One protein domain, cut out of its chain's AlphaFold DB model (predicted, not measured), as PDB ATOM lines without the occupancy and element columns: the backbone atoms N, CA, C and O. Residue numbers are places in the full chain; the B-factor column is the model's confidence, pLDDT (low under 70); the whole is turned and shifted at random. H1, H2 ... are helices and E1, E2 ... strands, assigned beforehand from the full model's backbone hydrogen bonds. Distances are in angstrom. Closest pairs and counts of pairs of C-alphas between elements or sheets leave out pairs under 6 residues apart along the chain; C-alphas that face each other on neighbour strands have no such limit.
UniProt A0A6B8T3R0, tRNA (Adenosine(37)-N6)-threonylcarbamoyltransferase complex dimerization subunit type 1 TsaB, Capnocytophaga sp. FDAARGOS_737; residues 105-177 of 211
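AT A GLANCE: This is residues 105 to 177 of the 211 residues of the protein "tRNA (Adenosine(37)-N6)-threonylcarbamoyltransferase complex dimerization subunit type 1 TsaB" of Capnocytophaga sp. FDAARGOS_737 (UniProt A0A6B8T3R0). What shape does the backbone make? One twisted sheet of five strands forms a wall, with three long strands, E1, E2 and E3, joined by antiparallel hairpins, then the short strand E4 parallel beside E1 and the short strand E5 parallel beside E4; the short helix H2 packs on the sheet near E1 and E5, while the short helix H1 only grazes the sheet. What is it made of? The printed part has 73 residues, with named elements in the order E1 E2 E3 H1 E4 H2 E5. The sheet is mixed, in the order E3 E2 E1 E4 E5, and the class is mixed, helices and strands. The whole is compact, with a radius of gyration of the C-alphas of 10.9 A, and rounded, spanning 30 by 24 by 21 A.

IN THESE COORDINATES: Where do the long strands run? E1 is residues 108 to 114, 19.6 A long, from C-alpha 108 at (14.484, 24.630, 49.218). E2 is residues 119 to 126, 22.3 A; E3 is residues 131 to 139, 19.8 A, and bends by 66 degrees at residue 135. What follows? H1 is residues 146 to 149, E4 154 to 157, H2 161 to 165 and E5 173 to 176, ending with C-alpha 176 at (13.834, 37.807, 50.456).

HOW THE PARTS SIT: How do the first strands pair? E1, E2 and E3 form a meander, each strand the antiparallel neighbour of the one before; N 109 and O 125 are 2.9 A apart, and N 120 and O 138 2.9 A. How do E4 and E5 join? E4 is parallel to E1, with N 110 and O 155 2.8 A apart, and E5 is parallel to E4, with N 156 and O 174 2.8 A apart. E4, H2, E5 is a strand-helix-strand unit, two parallel neighbours with a helix between along the chain; E3, H1, E4 is a split one, with E2 and E1 between its strands in the sheet; both crossovers are right-handed. Where are the helices? H2 is on the sheet at a height of 5.6 A, only just over none of the strands, with 2 of its C-alphas falling on E1; its closest C-alpha pair with E1 is Ser 161 and Met 112, 5.4 A. H1 is on the sheet but only grazes it, and is apart from H2. Its backbone is too short for an O i to N i+4 pair, while in H2 every such pair is within hydrogen-bond range.

THE WHOLE: How far does it reach? The two C-alphas farthest apart, those of Arg 117 and Glu 128, are 31.0 A apart. Is anything missing or unsure? The printed part has no cut, no link is long, and no printed residue is under 70 in pLDDT, the mean of the printed part being 97.1.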
ATOM      1  N   ALA A 105       9.087  29.599  55.021       97.81
ATOM      2  CA  ALA A 105       8.629  28.259  54.674       97.81
ATOM      3  C   ALA A 105       8.725  28.091  53.152       97.81
ATOM      4  O   ALA A 105       8.036  28.789  52.404       97.81
ATOM      5  N   ALA A 106       9.613  27.210  52.693       97.88
ATOM      6  CA  ALA A 106       9.809  26.891  51.280       97.88
ATOM      7  C   ALA A 106      10.427  25.494  51.124       97.88
ATOM      8  O   ALA A 106      11.032  24.984  52.060       97.88
ATOM      9  N   ASP A 107      10.314  24.899  49.934       97.06
ATOM     10  CA  ASP A 107      10.815  23.541  49.669       97.06
ATOM     11  C   ASP A 107      12.352  23.445  49.691       97.06
ATOM     12  O   ASP A 107      12.916  22.433  50.103       97.06
ATOM     13  N   CYS A 108      13.029  24.503  49.234       98.62
ATOM     14  CA  CYS A 108      14.484  24.630  49.218       98.62
ATOM     15  C   CYS A 108      14.869  26.038  49.679       98.62
ATOM     16  O   CYS A 108      14.514  27.031  49.031       98.62
ATOM     17  N   ILE A 109      15.575  26.123  50.804       98.88
ATOM     18  CA  ILE A 109      15.929  27.378  51.471       98.88
ATOM     19  C   ILE A 109      17.452  27.521  51.470       98.88
ATOM     20  O   ILE A 109      18.166  26.645  51.958       98.88
ATOM     21  N   ILE A 110      17.954  28.636  50.940       98.81
ATOM     22  CA  ILE A 110      19.387  28.946  50.887       98.81
ATOM     23  C   ILE A 110      19.633  30.298  51.577       98.81
ATOM     24  O   ILE A 110      19.618  31.350  50.929       98.81
ATOM     25  N   PRO A 111      19.826  30.305  52.907       98.50
ATOM     26  CA  PRO A 111      20.252  31.493  53.635       98.50
ATOM     27  C   PRO A 111      21.677  31.889  53.236       98.50
ATOM     28  O   PRO A 111      22.537  31.037  53.009       98.50
ATOM     29  N   MET A 112      21.923  33.193  53.170       98.06
ATOM     30  CA  MET A 112      23.174  33.787  52.715       98.06
ATOM     31  C   MET A 112      23.579  34.940  53.624       98.06
ATOM     32  O   MET A 112      22.880  35.951  53.696       98.06
ATOM     33  N   LEU A 113      24.742  34.819  54.257       96.38
ATOM     34  CA  LEU A 113      25.391  35.929  54.952       96.38
ATOM     35  C   LEU A 113      26.484  36.528  54.073       96.38
ATOM     36  O   LEU A 113      27.255  35.796  53.455       96.38
ATOM     37  N   ASP A 114      26.579  37.850  54.029       94.56
ATOM     38  CA  ASP A 114      27.617  38.558  53.280       94.56
ATOM     39  C   ASP A 114      29.035  38.262  53.838       94.56
ATOM     40  O   ASP A 114      29.367  38.638  54.963       94.56
ATOM     41  N   ALA A 115      29.902  37.640  53.023       93.38
ATOM     42  CA  ALA A 115      31.319  37.382  53.328       93.38
ATOM     43  C   ALA A 115      32.300  38.324  52.580       93.38
ATOM     44  O   ALA A 115      33.504  38.099  52.527       93.38
ATOM     45  N   ARG A 116      31.801  39.460  52.071       88.88
ATOM     46  CA  ARG A 116      32.466  40.474  51.217       88.88
ATOM     47  C   ARG A 116      32.802  39.944  49.814       88.88
ATOM     48  O   ARG A 116      32.515  38.811  49.496       88.88
ATOM     49  N   ARG A 117      33.272  40.804  48.899       91.06
ATOM     50  CA  ARG A 117      33.842  40.436  47.570       91.06
ATOM     51  C   ARG A 117      33.095  39.349  46.755       91.06
ATOM     52  O   ARG A 117      33.708  38.383  46.328       91.06
ATOM     53  N   MET A 118      31.787  39.508  46.519       93.25
ATOM     54  CA  MET A 118      30.931  38.494  45.856       93.25
ATOM     55  C   MET A 118      30.896  37.111  46.524       93.25
ATOM     56  O   MET A 118      30.307  36.189  45.983       93.25
ATOM     57  N   GLU A 119      31.439  36.977  47.724       96.12
ATOM     58  CA  GLU A 119      31.386  35.776  48.539       96.12
ATOM     59  C   GLU A 119      30.247  35.857  49.561       96.12
ATOM     60  O   GLU A 119      29.863  36.947  50.028       96.12
ATOM     61  N   VAL A 120      29.698  34.693  49.896       97.06
ATOM     62  CA  VAL A 120      28.689  34.503  50.939       97.06
ATOM     63  C   VAL A 120      29.008  33.278  51.785       97.06
ATOM     64  O   VAL A 120      29.586  32.313  51.287       97.06
ATOM     65  N   TYR A 121      28.578  33.294  53.045       97.38
ATOM     66  CA  TYR A 121      28.370  32.058  53.791       97.38
ATOM     67  C   TYR A 121      26.967  31.549  53.525       97.38
ATOM     68  O   TYR A 121      25.996  32.288  53.700       97.38
ATOM     69  N   SER A 122      26.860  30.293  53.130       98.06
ATOM     70  CA  SER A 122      25.611  29.704  52.661       98.06
ATOM     71  C   SER A 122      25.529  28.227  52.992       98.06
ATOM     72  O   SER A 122      26.540  27.552  53.138       98.06
ATOM     73  N   ALA A 123      24.311  27.722  53.102       98.31
ATOM     74  CA  ALA A 123      23.991  26.315  53.286       98.31
ATOM     75  C   ALA A 123      22.671  26.050  52.566       98.31
ATOM     76  O   ALA A 123      21.945  26.994  52.247       98.31
ATOM     77  N   VAL A 124      22.351  24.786  52.315       98.69
ATOM     78  CA  VAL A 124      21.088  24.419  51.666       98.69
ATOM     79  C   VAL A 124      20.247  23.639  52.652       98.69
ATOM     80  O   VAL A 124      20.737  22.670  53.234       98.69
ATOM     81  N   PHE A 125      18.996  24.052  52.816       98.81
ATOM     82  CA  PHE A 125      18.023  23.421  53.697       98.81
ATOM     83  C   PHE A 125      16.795  22.951  52.921       98.81
ATOM     84  O   PHE A 125      16.412  23.561  51.919       98.81
ATOM     85  N   ASP A 126      16.186  21.866  53.396       98.44
ATOM     86  CA  ASP A 126      14.865  21.421  52.951       98.44
ATOM     87  C   ASP A 126      13.734  22.169  53.689       98.44
ATOM     88  O   ASP A 126      13.986  23.040  54.527       98.44
ATOM     89  N   SER A 127      12.479  21.814  53.393       97.62
ATOM     90  CA  SER A 127      11.286  22.385  54.039       97.62
ATOM     91  C   SER A 127      11.194  22.134  55.545       97.62
ATOM     92  O   SER A 127      10.440  22.820  56.228       97.62
ATOM     93  N   GLU A 128      11.954  21.168  56.060       97.56
ATOM     94  CA  GLU A 128      12.017  20.807  57.479       97.56
ATOM     95  C   GLU A 128      13.265  21.401  58.155       97.56
ATOM     96  O   GLU A 128      13.639  20.987  59.253       97.56
ATOM     97  N   TYR A 129      13.943  22.352  57.500       98.00
ATOM     98  CA  TYR A 129      15.142  23.029  58.001       98.00
ATOM     99  C   TYR A 129      16.322  22.089  58.291       98.00
ATOM    100  O   TYR A 129      17.200  22.403  59.109       98.00
ATOM    101  N   ARG A 130      16.381  20.939  57.611       97.38
ATOM    102  CA  ARG A 130      17.508  20.000  57.684       97.38
ATOM    103  C   ARG A 130      18.531  20.335  56.612       97.38
ATOM    104  O   ARG A 130      18.179  20.690  55.491       97.38
ATOM    105  N   PHE A 131      19.809  20.183  56.948       97.62
ATOM    106  CA  PHE A 131      20.900  20.400  56.002       97.62
ATOM    107  C   PHE A 131      20.824  19.406  54.834       97.62
ATOM    108  O   PHE A 131      20.974  18.199  55.017       97.62
ATOM    109  N   VAL A 132      20.655  19.939  53.628       98.31
ATOM    110  CA  VAL A 132      20.870  19.249  52.349       98.31
ATOM    111  C   VAL A 132      22.333  19.388  51.924       98.31
ATOM    112  O   VAL A 132      22.930  18.440  51.423       98.31
ATOM    113  N   SER A 133      22.923  20.561  52.173       97.44
ATOM    114  CA  SER A 133      24.351  20.838  51.999       97.44
ATOM    115  C   SER A 133      24.865  21.612  53.211       97.44
ATOM    116  O   SER A 133      24.173  22.535  53.654       97.44
ATOM    117  N   PRO A 134      26.049  21.268  53.754       96.44
ATOM    118  CA  PRO A 134      26.614  21.961  54.906       96.44
ATOM    119  C   PRO A 134      26.957  23.416  54.575       96.44
ATOM    120  O   PRO A 134      26.994  23.818  53.412       96.44
ATOM    121  N   THR A 135      27.244  24.188  55.622       96.56
ATOM    122  CA  THR A 135      27.729  25.560  55.481       96.56
ATOM    123  C   THR A 135      29.039  25.607  54.694       96.56
ATOM    124  O   THR A 135      30.009  24.941  55.056       96.56
ATOM    125  N   GLU A 136      29.081  26.449  53.669       96.31
ATOM    126  CA  GLU A 136      30.257  26.753  52.858       96.31
ATOM    127  C   GLU A 136      30.487  28.267  52.757       96.31
ATOM    128  O   GLU A 136      29.571  29.066  52.957       96.31
ATOM    129  N   ALA A 137      31.725  28.655  52.442       96.50
ATOM    130  CA  ALA A 137      32.029  29.962  51.871       96.50
ATOM    131  C   ALA A 137      32.006  29.811  50.345       96.50
ATOM    132  O   ALA A 137      32.721  28.966  49.800       96.50
ATOM    133  N   LYS A 138      31.157  30.582  49.664       96.81
ATOM    134  CA  LYS A 138      30.935  30.466  48.221       96.81
ATOM    135  C   LYS A 138      31.105  31.807  47.532       96.81
ATOM    136  O   LYS A 138      30.373  32.752  47.821       96.81
ATOM    137  N   ILE A 139      32.019  31.859  46.568       97.25
ATOM    138  CA  ILE A 139      32.099  32.959  45.604       97.25
ATOM    139  C   ILE A 139      30.942  32.796  44.619       97.25
ATOM    140  O   ILE A 139      30.811  31.759  43.975       97.25
ATOM    141  N   LEU A 140      30.099  33.817  44.530       98.00
ATOM    142  CA  LEU A 140      28.913  33.824  43.692       98.00
ATOM    143  C   LEU A 140      29.251  34.160  42.239       98.00
ATOM    144  O   LEU A 140      29.935  35.144  41.945       98.00
ATOM    145  N   ASP A 141      28.649  33.393  41.345       97.62
ATOM    146  CA  ASP A 141      28.513  33.661  39.918       97.62
ATOM    147  C   ASP A 141      27.042  33.476  39.492       97.62
ATOM    148  O   ASP A 141      26.173  33.198  40.319       97.62
ATOM    149  N   ALA A 142      26.737  33.677  38.207       96.81
ATOM    150  CA  ALA A 142      25.364  33.601  37.699       96.81
ATOM    151  C   ALA A 142      24.761  32.180  37.748       96.81
ATOM    152  O   ALA A 142      23.536  32.052  37.753       96.81
ATOM    153  N   ASP A 143      25.601  31.141  37.806       97.25
ATOM    154  CA  ASP A 143      25.203  29.726  37.793       97.25
ATOM    155  C   ASP A 143      25.250  29.079  39.188       97.25
ATOM    156  O   ASP A 143      24.978  27.886  39.352       97.25
ATOM    157  N   SER A 144      25.571  29.852  40.221       98.00
ATOM    158  CA  SER A 144      25.591  29.373  41.597       98.00
ATOM    159  C   SER A 144      24.228  28.782  41.978       98.00
ATOM    160  O   SER A 144      23.186  29.402  41.783       98.00
ATOM    161  N   TYR A 145      24.236  27.568  42.541       98.31
ATOM    162  CA  TYR A 145      23.039  26.808  42.940       98.31
ATOM    163  C   TYR A 145      22.119  26.376  41.792       98.31
ATOM    164  O   TYR A 145      20.962  26.004  42.039       98.31
ATOM    165  N   LYS A 146      22.600  26.389  40.542       98.00
ATOM    166  CA  LYS A 146      21.835  25.916  39.383       98.00
ATOM    167  C   LYS A 146      21.305  24.491  39.582       98.00
ATOM    168  O   LYS A 146      20.172  24.201  39.213       98.00
ATOM    169  N   GLU A 147      22.056  23.624  40.252       97.75
ATOM    170  CA  GLU A 147      21.673  22.243  40.564       97.75
ATOM    171  C   GLU A 147      20.435  22.107  41.472       97.75
ATOM    172  O   GLU A 147      19.806  21.042  41.502       97.75
ATOM    173  N   TYR A 148      20.082  23.162  42.210       98.25
ATOM    174  CA  TYR A 148      18.852  23.250  43.002       98.25
ATOM    175  C   TYR A 148      17.755  23.979  42.224       98.25
ATOM    176  O   TYR A 148      16.614  23.523  42.187       98.25
ATOM    177  N   LEU A 149      18.119  25.068  41.547       98.38
ATOM    178  CA  LEU A 149      17.217  25.884  40.733       98.38
ATOM    179  C   LEU A 149      16.601  25.115  39.554       98.38
ATOM    180  O   LEU A 149      15.423  25.310  39.247       98.38
ATOM    181  N   ASP A 150      17.353  24.200  38.941       98.12
ATOM    182  CA  ASP A 150      16.878  23.326  37.861       98.12
ATOM    183  C   ASP A 150      15.813  22.321  38.343       98.12
ATOM    184  O   ASP A 150      15.047  21.794  37.537       98.12
ATOM    185  N   LYS A 151      15.749  22.042  39.654       97.69
ATOM    186  CA  LYS A 151      14.813  21.070  40.248       97.69
ATOM    187  C   LYS A 151      13.504  21.702  40.716       97.69
ATOM    188  O   LYS A 151      12.517  20.988  40.874       97.69
ATOM    189  N   GLY A 152      13.478  23.012  40.952       97.50
ATOM    190  CA  GLY A 152      12.296  23.699  41.459       97.50
ATOM    191  C   GLY A 152      12.601  25.080  42.023       97.50
ATOM    192  O   GLY A 152      13.692  25.616  41.837       97.50
ATOM    193  N   LYS A 153      11.606  25.662  42.703       98.25
ATOM    194  CA  LYS A 153      11.734  26.965  43.367       98.25
ATOM    195  C   LYS A 153      12.767  26.906  44.488       98.25
ATOM    196  O   LYS A 153      12.768  25.969  45.281       98.25
ATOM    197  N   VAL A 154      13.602  27.938  44.563       98.75
ATOM    198  CA  VAL A 154      14.603  28.105  45.618       98.75
ATOM    199  C   VAL A 154      14.441  29.488  46.227       98.75
ATOM    200  O   VAL A 154      14.410  30.490  45.506       98.75
ATOM    201  N   THR A 155      14.339  29.536  47.552       98.81
ATOM    202  CA  THR A 155      14.210  30.780  48.307       98.81
ATOM    203  C   THR A 155      15.546  31.149  48.937       98.81
ATOM    204  O   THR A 155      16.074  30.426  49.779       98.81
ATOM    205  N   PHE A 156      16.067  32.305  48.547       98.75
ATOM    206  CA  PHE A 156      17.279  32.915  49.073       98.75
ATOM    207  C   PHE A 156      16.922  34.048  50.030       98.75
ATOM    208  O   PHE A 156      16.021  34.839  49.753       98.75
ATOM    209  N   LEU A 157      17.641  34.151  51.142       98.56
ATOM    210  CA  LEU A 157      17.406  35.166  52.169       98.56
ATOM    211  C   LEU A 157      18.695  35.520  52.910       98.56
ATOM    212  O   LEU A 157      19.665  34.771  52.859       98.56
ATOM    213  N   GLY A 158      18.696  36.654  53.607       97.19
ATOM    214  CA  GLY A 158      19.878  37.195  54.284       97.19
ATOM    215  C   GLY A 158      20.522  38.346  53.520       97.19
ATOM    216  O   GLY A 158      20.210  38.587  52.352       97.19
ATOM    217  N   ASP A 159      21.433  39.069  54.163       94.25
ATOM    218  CA  ASP A 159      22.120  40.211  53.549       94.25
ATOM    219  C   ASP A 159      22.961  39.810  52.323       94.25
ATOM    220  O   ASP A 159      22.952  40.518  51.312       94.25
ATOM    221  N   GLY A 160      23.571  38.622  52.338       95.38
ATOM    222  CA  GLY A 160      24.307  38.058  51.205       95.38
ATOM    223  C   GLY A 160      23.432  37.754  49.983       95.38
ATOM    224  O   GLY A 160      23.917  37.823  48.851       95.38
ATOM    225  N   SER A 161      22.133  37.498  50.177       97.19
ATOM    226  CA  SER A 161      21.206  37.184  49.077       97.19
ATOM    227  C   SER A 161      21.016  38.356  48.113       97.19
ATOM    228  O   SER A 161      20.794  38.150  46.920       97.19
ATOM    229  N   THR A 162      21.192  39.588  48.602       95.56
ATOM    230  CA  THR A 162      21.093  40.800  47.779       95.56
ATOM    231  C   THR A 162      22.172  40.848  46.702       95.56
ATOM    232  O   THR A 162      21.884  41.272  45.588       95.56
ATOM    233  N   LYS A 163      23.384  40.339  46.977       94.81
ATOM    234  CA  LYS A 163      24.437  40.202  45.960       94.81
ATOM    235  C   LYS A 163      24.029  39.211  44.885       94.81
ATOM    236  O   LYS A 163      24.151  39.513  43.700       94.81
ATOM    237  N   PHE A 164      23.536  38.043  45.293       97.62
ATOM    238  CA  PHE A 164      23.175  36.992  44.349       97.62
ATOM    239  C   PHE A 164      22.006  37.418  43.452       97.62
ATOM    240  O   PHE A 164      22.042  37.185  42.246       97.62
ATOM    241  N   ALA A 165      21.042  38.161  44.002       97.38
ATOM    242  CA  ALA A 165      19.933  38.739  43.246       97.38
ATOM    243  C   ALA A 165      20.381  39.654  42.088       97.38
ATOM    244  O   ALA A 165      19.659  39.785  41.104       97.38
ATOM    245  N   THR A 166      21.564  40.279  42.167       96.69
ATOM    246  CA  THR A 166      22.068  41.142  41.079       96.69
ATOM    247  C   THR A 166      22.601  40.376  39.870       96.69
ATOM    248  O   THR A 166      22.689  40.952  38.786       96.69
ATOM    249  N   ILE A 167      22.958  39.099  40.036       97.06
ATOM    250  CA  ILE A 167      23.604  38.293  38.989       97.06
ATOM    251  C   ILE A 167      22.794  37.055  38.586       97.06
ATOM    252  O   ILE A 167      22.990  36.534  37.491       97.06
ATOM    253  N   CYS A 168      21.874  36.594  39.435       97.38
ATOM    254  CA  CYS A 168      21.015  35.449  39.162       97.38
ATOM    255  C   CYS A 168      19.761  35.872  38.393       97.38
ATOM    256  O   CYS A 168      18.977  36.692  38.866       97.38
ATOM    257  N   GLN A 169      19.545  35.269  37.223       95.88
ATOM    258  CA  GLN A 169      18.362  35.511  36.381       95.88
ATOM    259  C   GLN A 169      17.424  34.298  36.302       95.88
ATOM    260  O   GLN A 169      16.500  34.271  35.490       95.88
ATOM    261  N   HIS A 170      17.662  33.267  37.117       98.19
ATOM    262  CA  HIS A 170      16.908  32.024  37.023       98.19
ATOM    263  C   HIS A 170      15.443  32.223  37.470       98.19
ATOM    264  O   HIS A 170      15.213  32.723  38.571       98.19
ATOM    265  N   PRO A 171      14.429  31.780  36.695       97.69
ATOM    266  CA  PRO A 171      13.012  32.050  36.990       97.69
ATOM    267  C   PRO A 171      12.503  31.397  38.283       97.69
ATOM    268  O   PRO A 171      11.495  31.821  38.841       97.69
ATOM    269  N   ASN A 172      13.197  30.362  38.762       98.38
ATOM    270  CA  ASN A 172      12.878  29.686  40.021       98.38
ATOM    271  C   ASN A 172      13.511  30.342  41.262       98.38
ATOM    272  O   ASN A 172      13.246  29.888  42.376       98.38
ATOM    273  N   ALA A 173      14.343  31.374  41.099       98.38
ATOM    274  CA  ALA A 173      14.971  32.060  42.219       98.38
ATOM    275  C   ALA A 173      14.001  33.073  42.845       98.38
ATOM    276  O   ALA A 173      13.492  33.970  42.173       98.38
ATOM    277  N   THR A 174      13.753  32.940  44.146       98.38
ATOM    278  CA  THR A 174      12.988  33.905  44.947       98.38
ATOM    279  C   THR A 174      13.910  34.519  45.990       98.38
ATOM    280  O   THR A 174      14.546  33.789  46.740       98.38
ATOM    281  N   PHE A 175      13.983  35.848  46.056       98.31
ATOM    282  CA  PHE A 175      14.871  36.566  46.974       98.31
ATOM    283  C   PHE A 175      14.075  37.323  48.037       98.31
ATOM    284  O   PHE A 175      13.177  38.100  47.707       98.31
ATOM    285  N   ILE A 176      14.430  37.128  49.305       97.44
ATOM    286  CA  ILE A 176      13.834  37.807  50.456       97.44
ATOM    287  C   ILE A 176      14.889  38.722  51.076       97.44
ATOM    288  O   ILE A 176      15.849  38.280  51.708       97.44
ATOM    289  N   ALA A 177      14.704  40.025  50.873       92.38
ATOM    290  CA  ALA A 177      15.581  41.056  51.410       92.38
ATOM    291  C   ALA A 177      15.253  41.385  52.876       92.38
ATOM    292  O   ALA A 177      14.133  41.179  53.340       92.38
TER     293      ALA A 177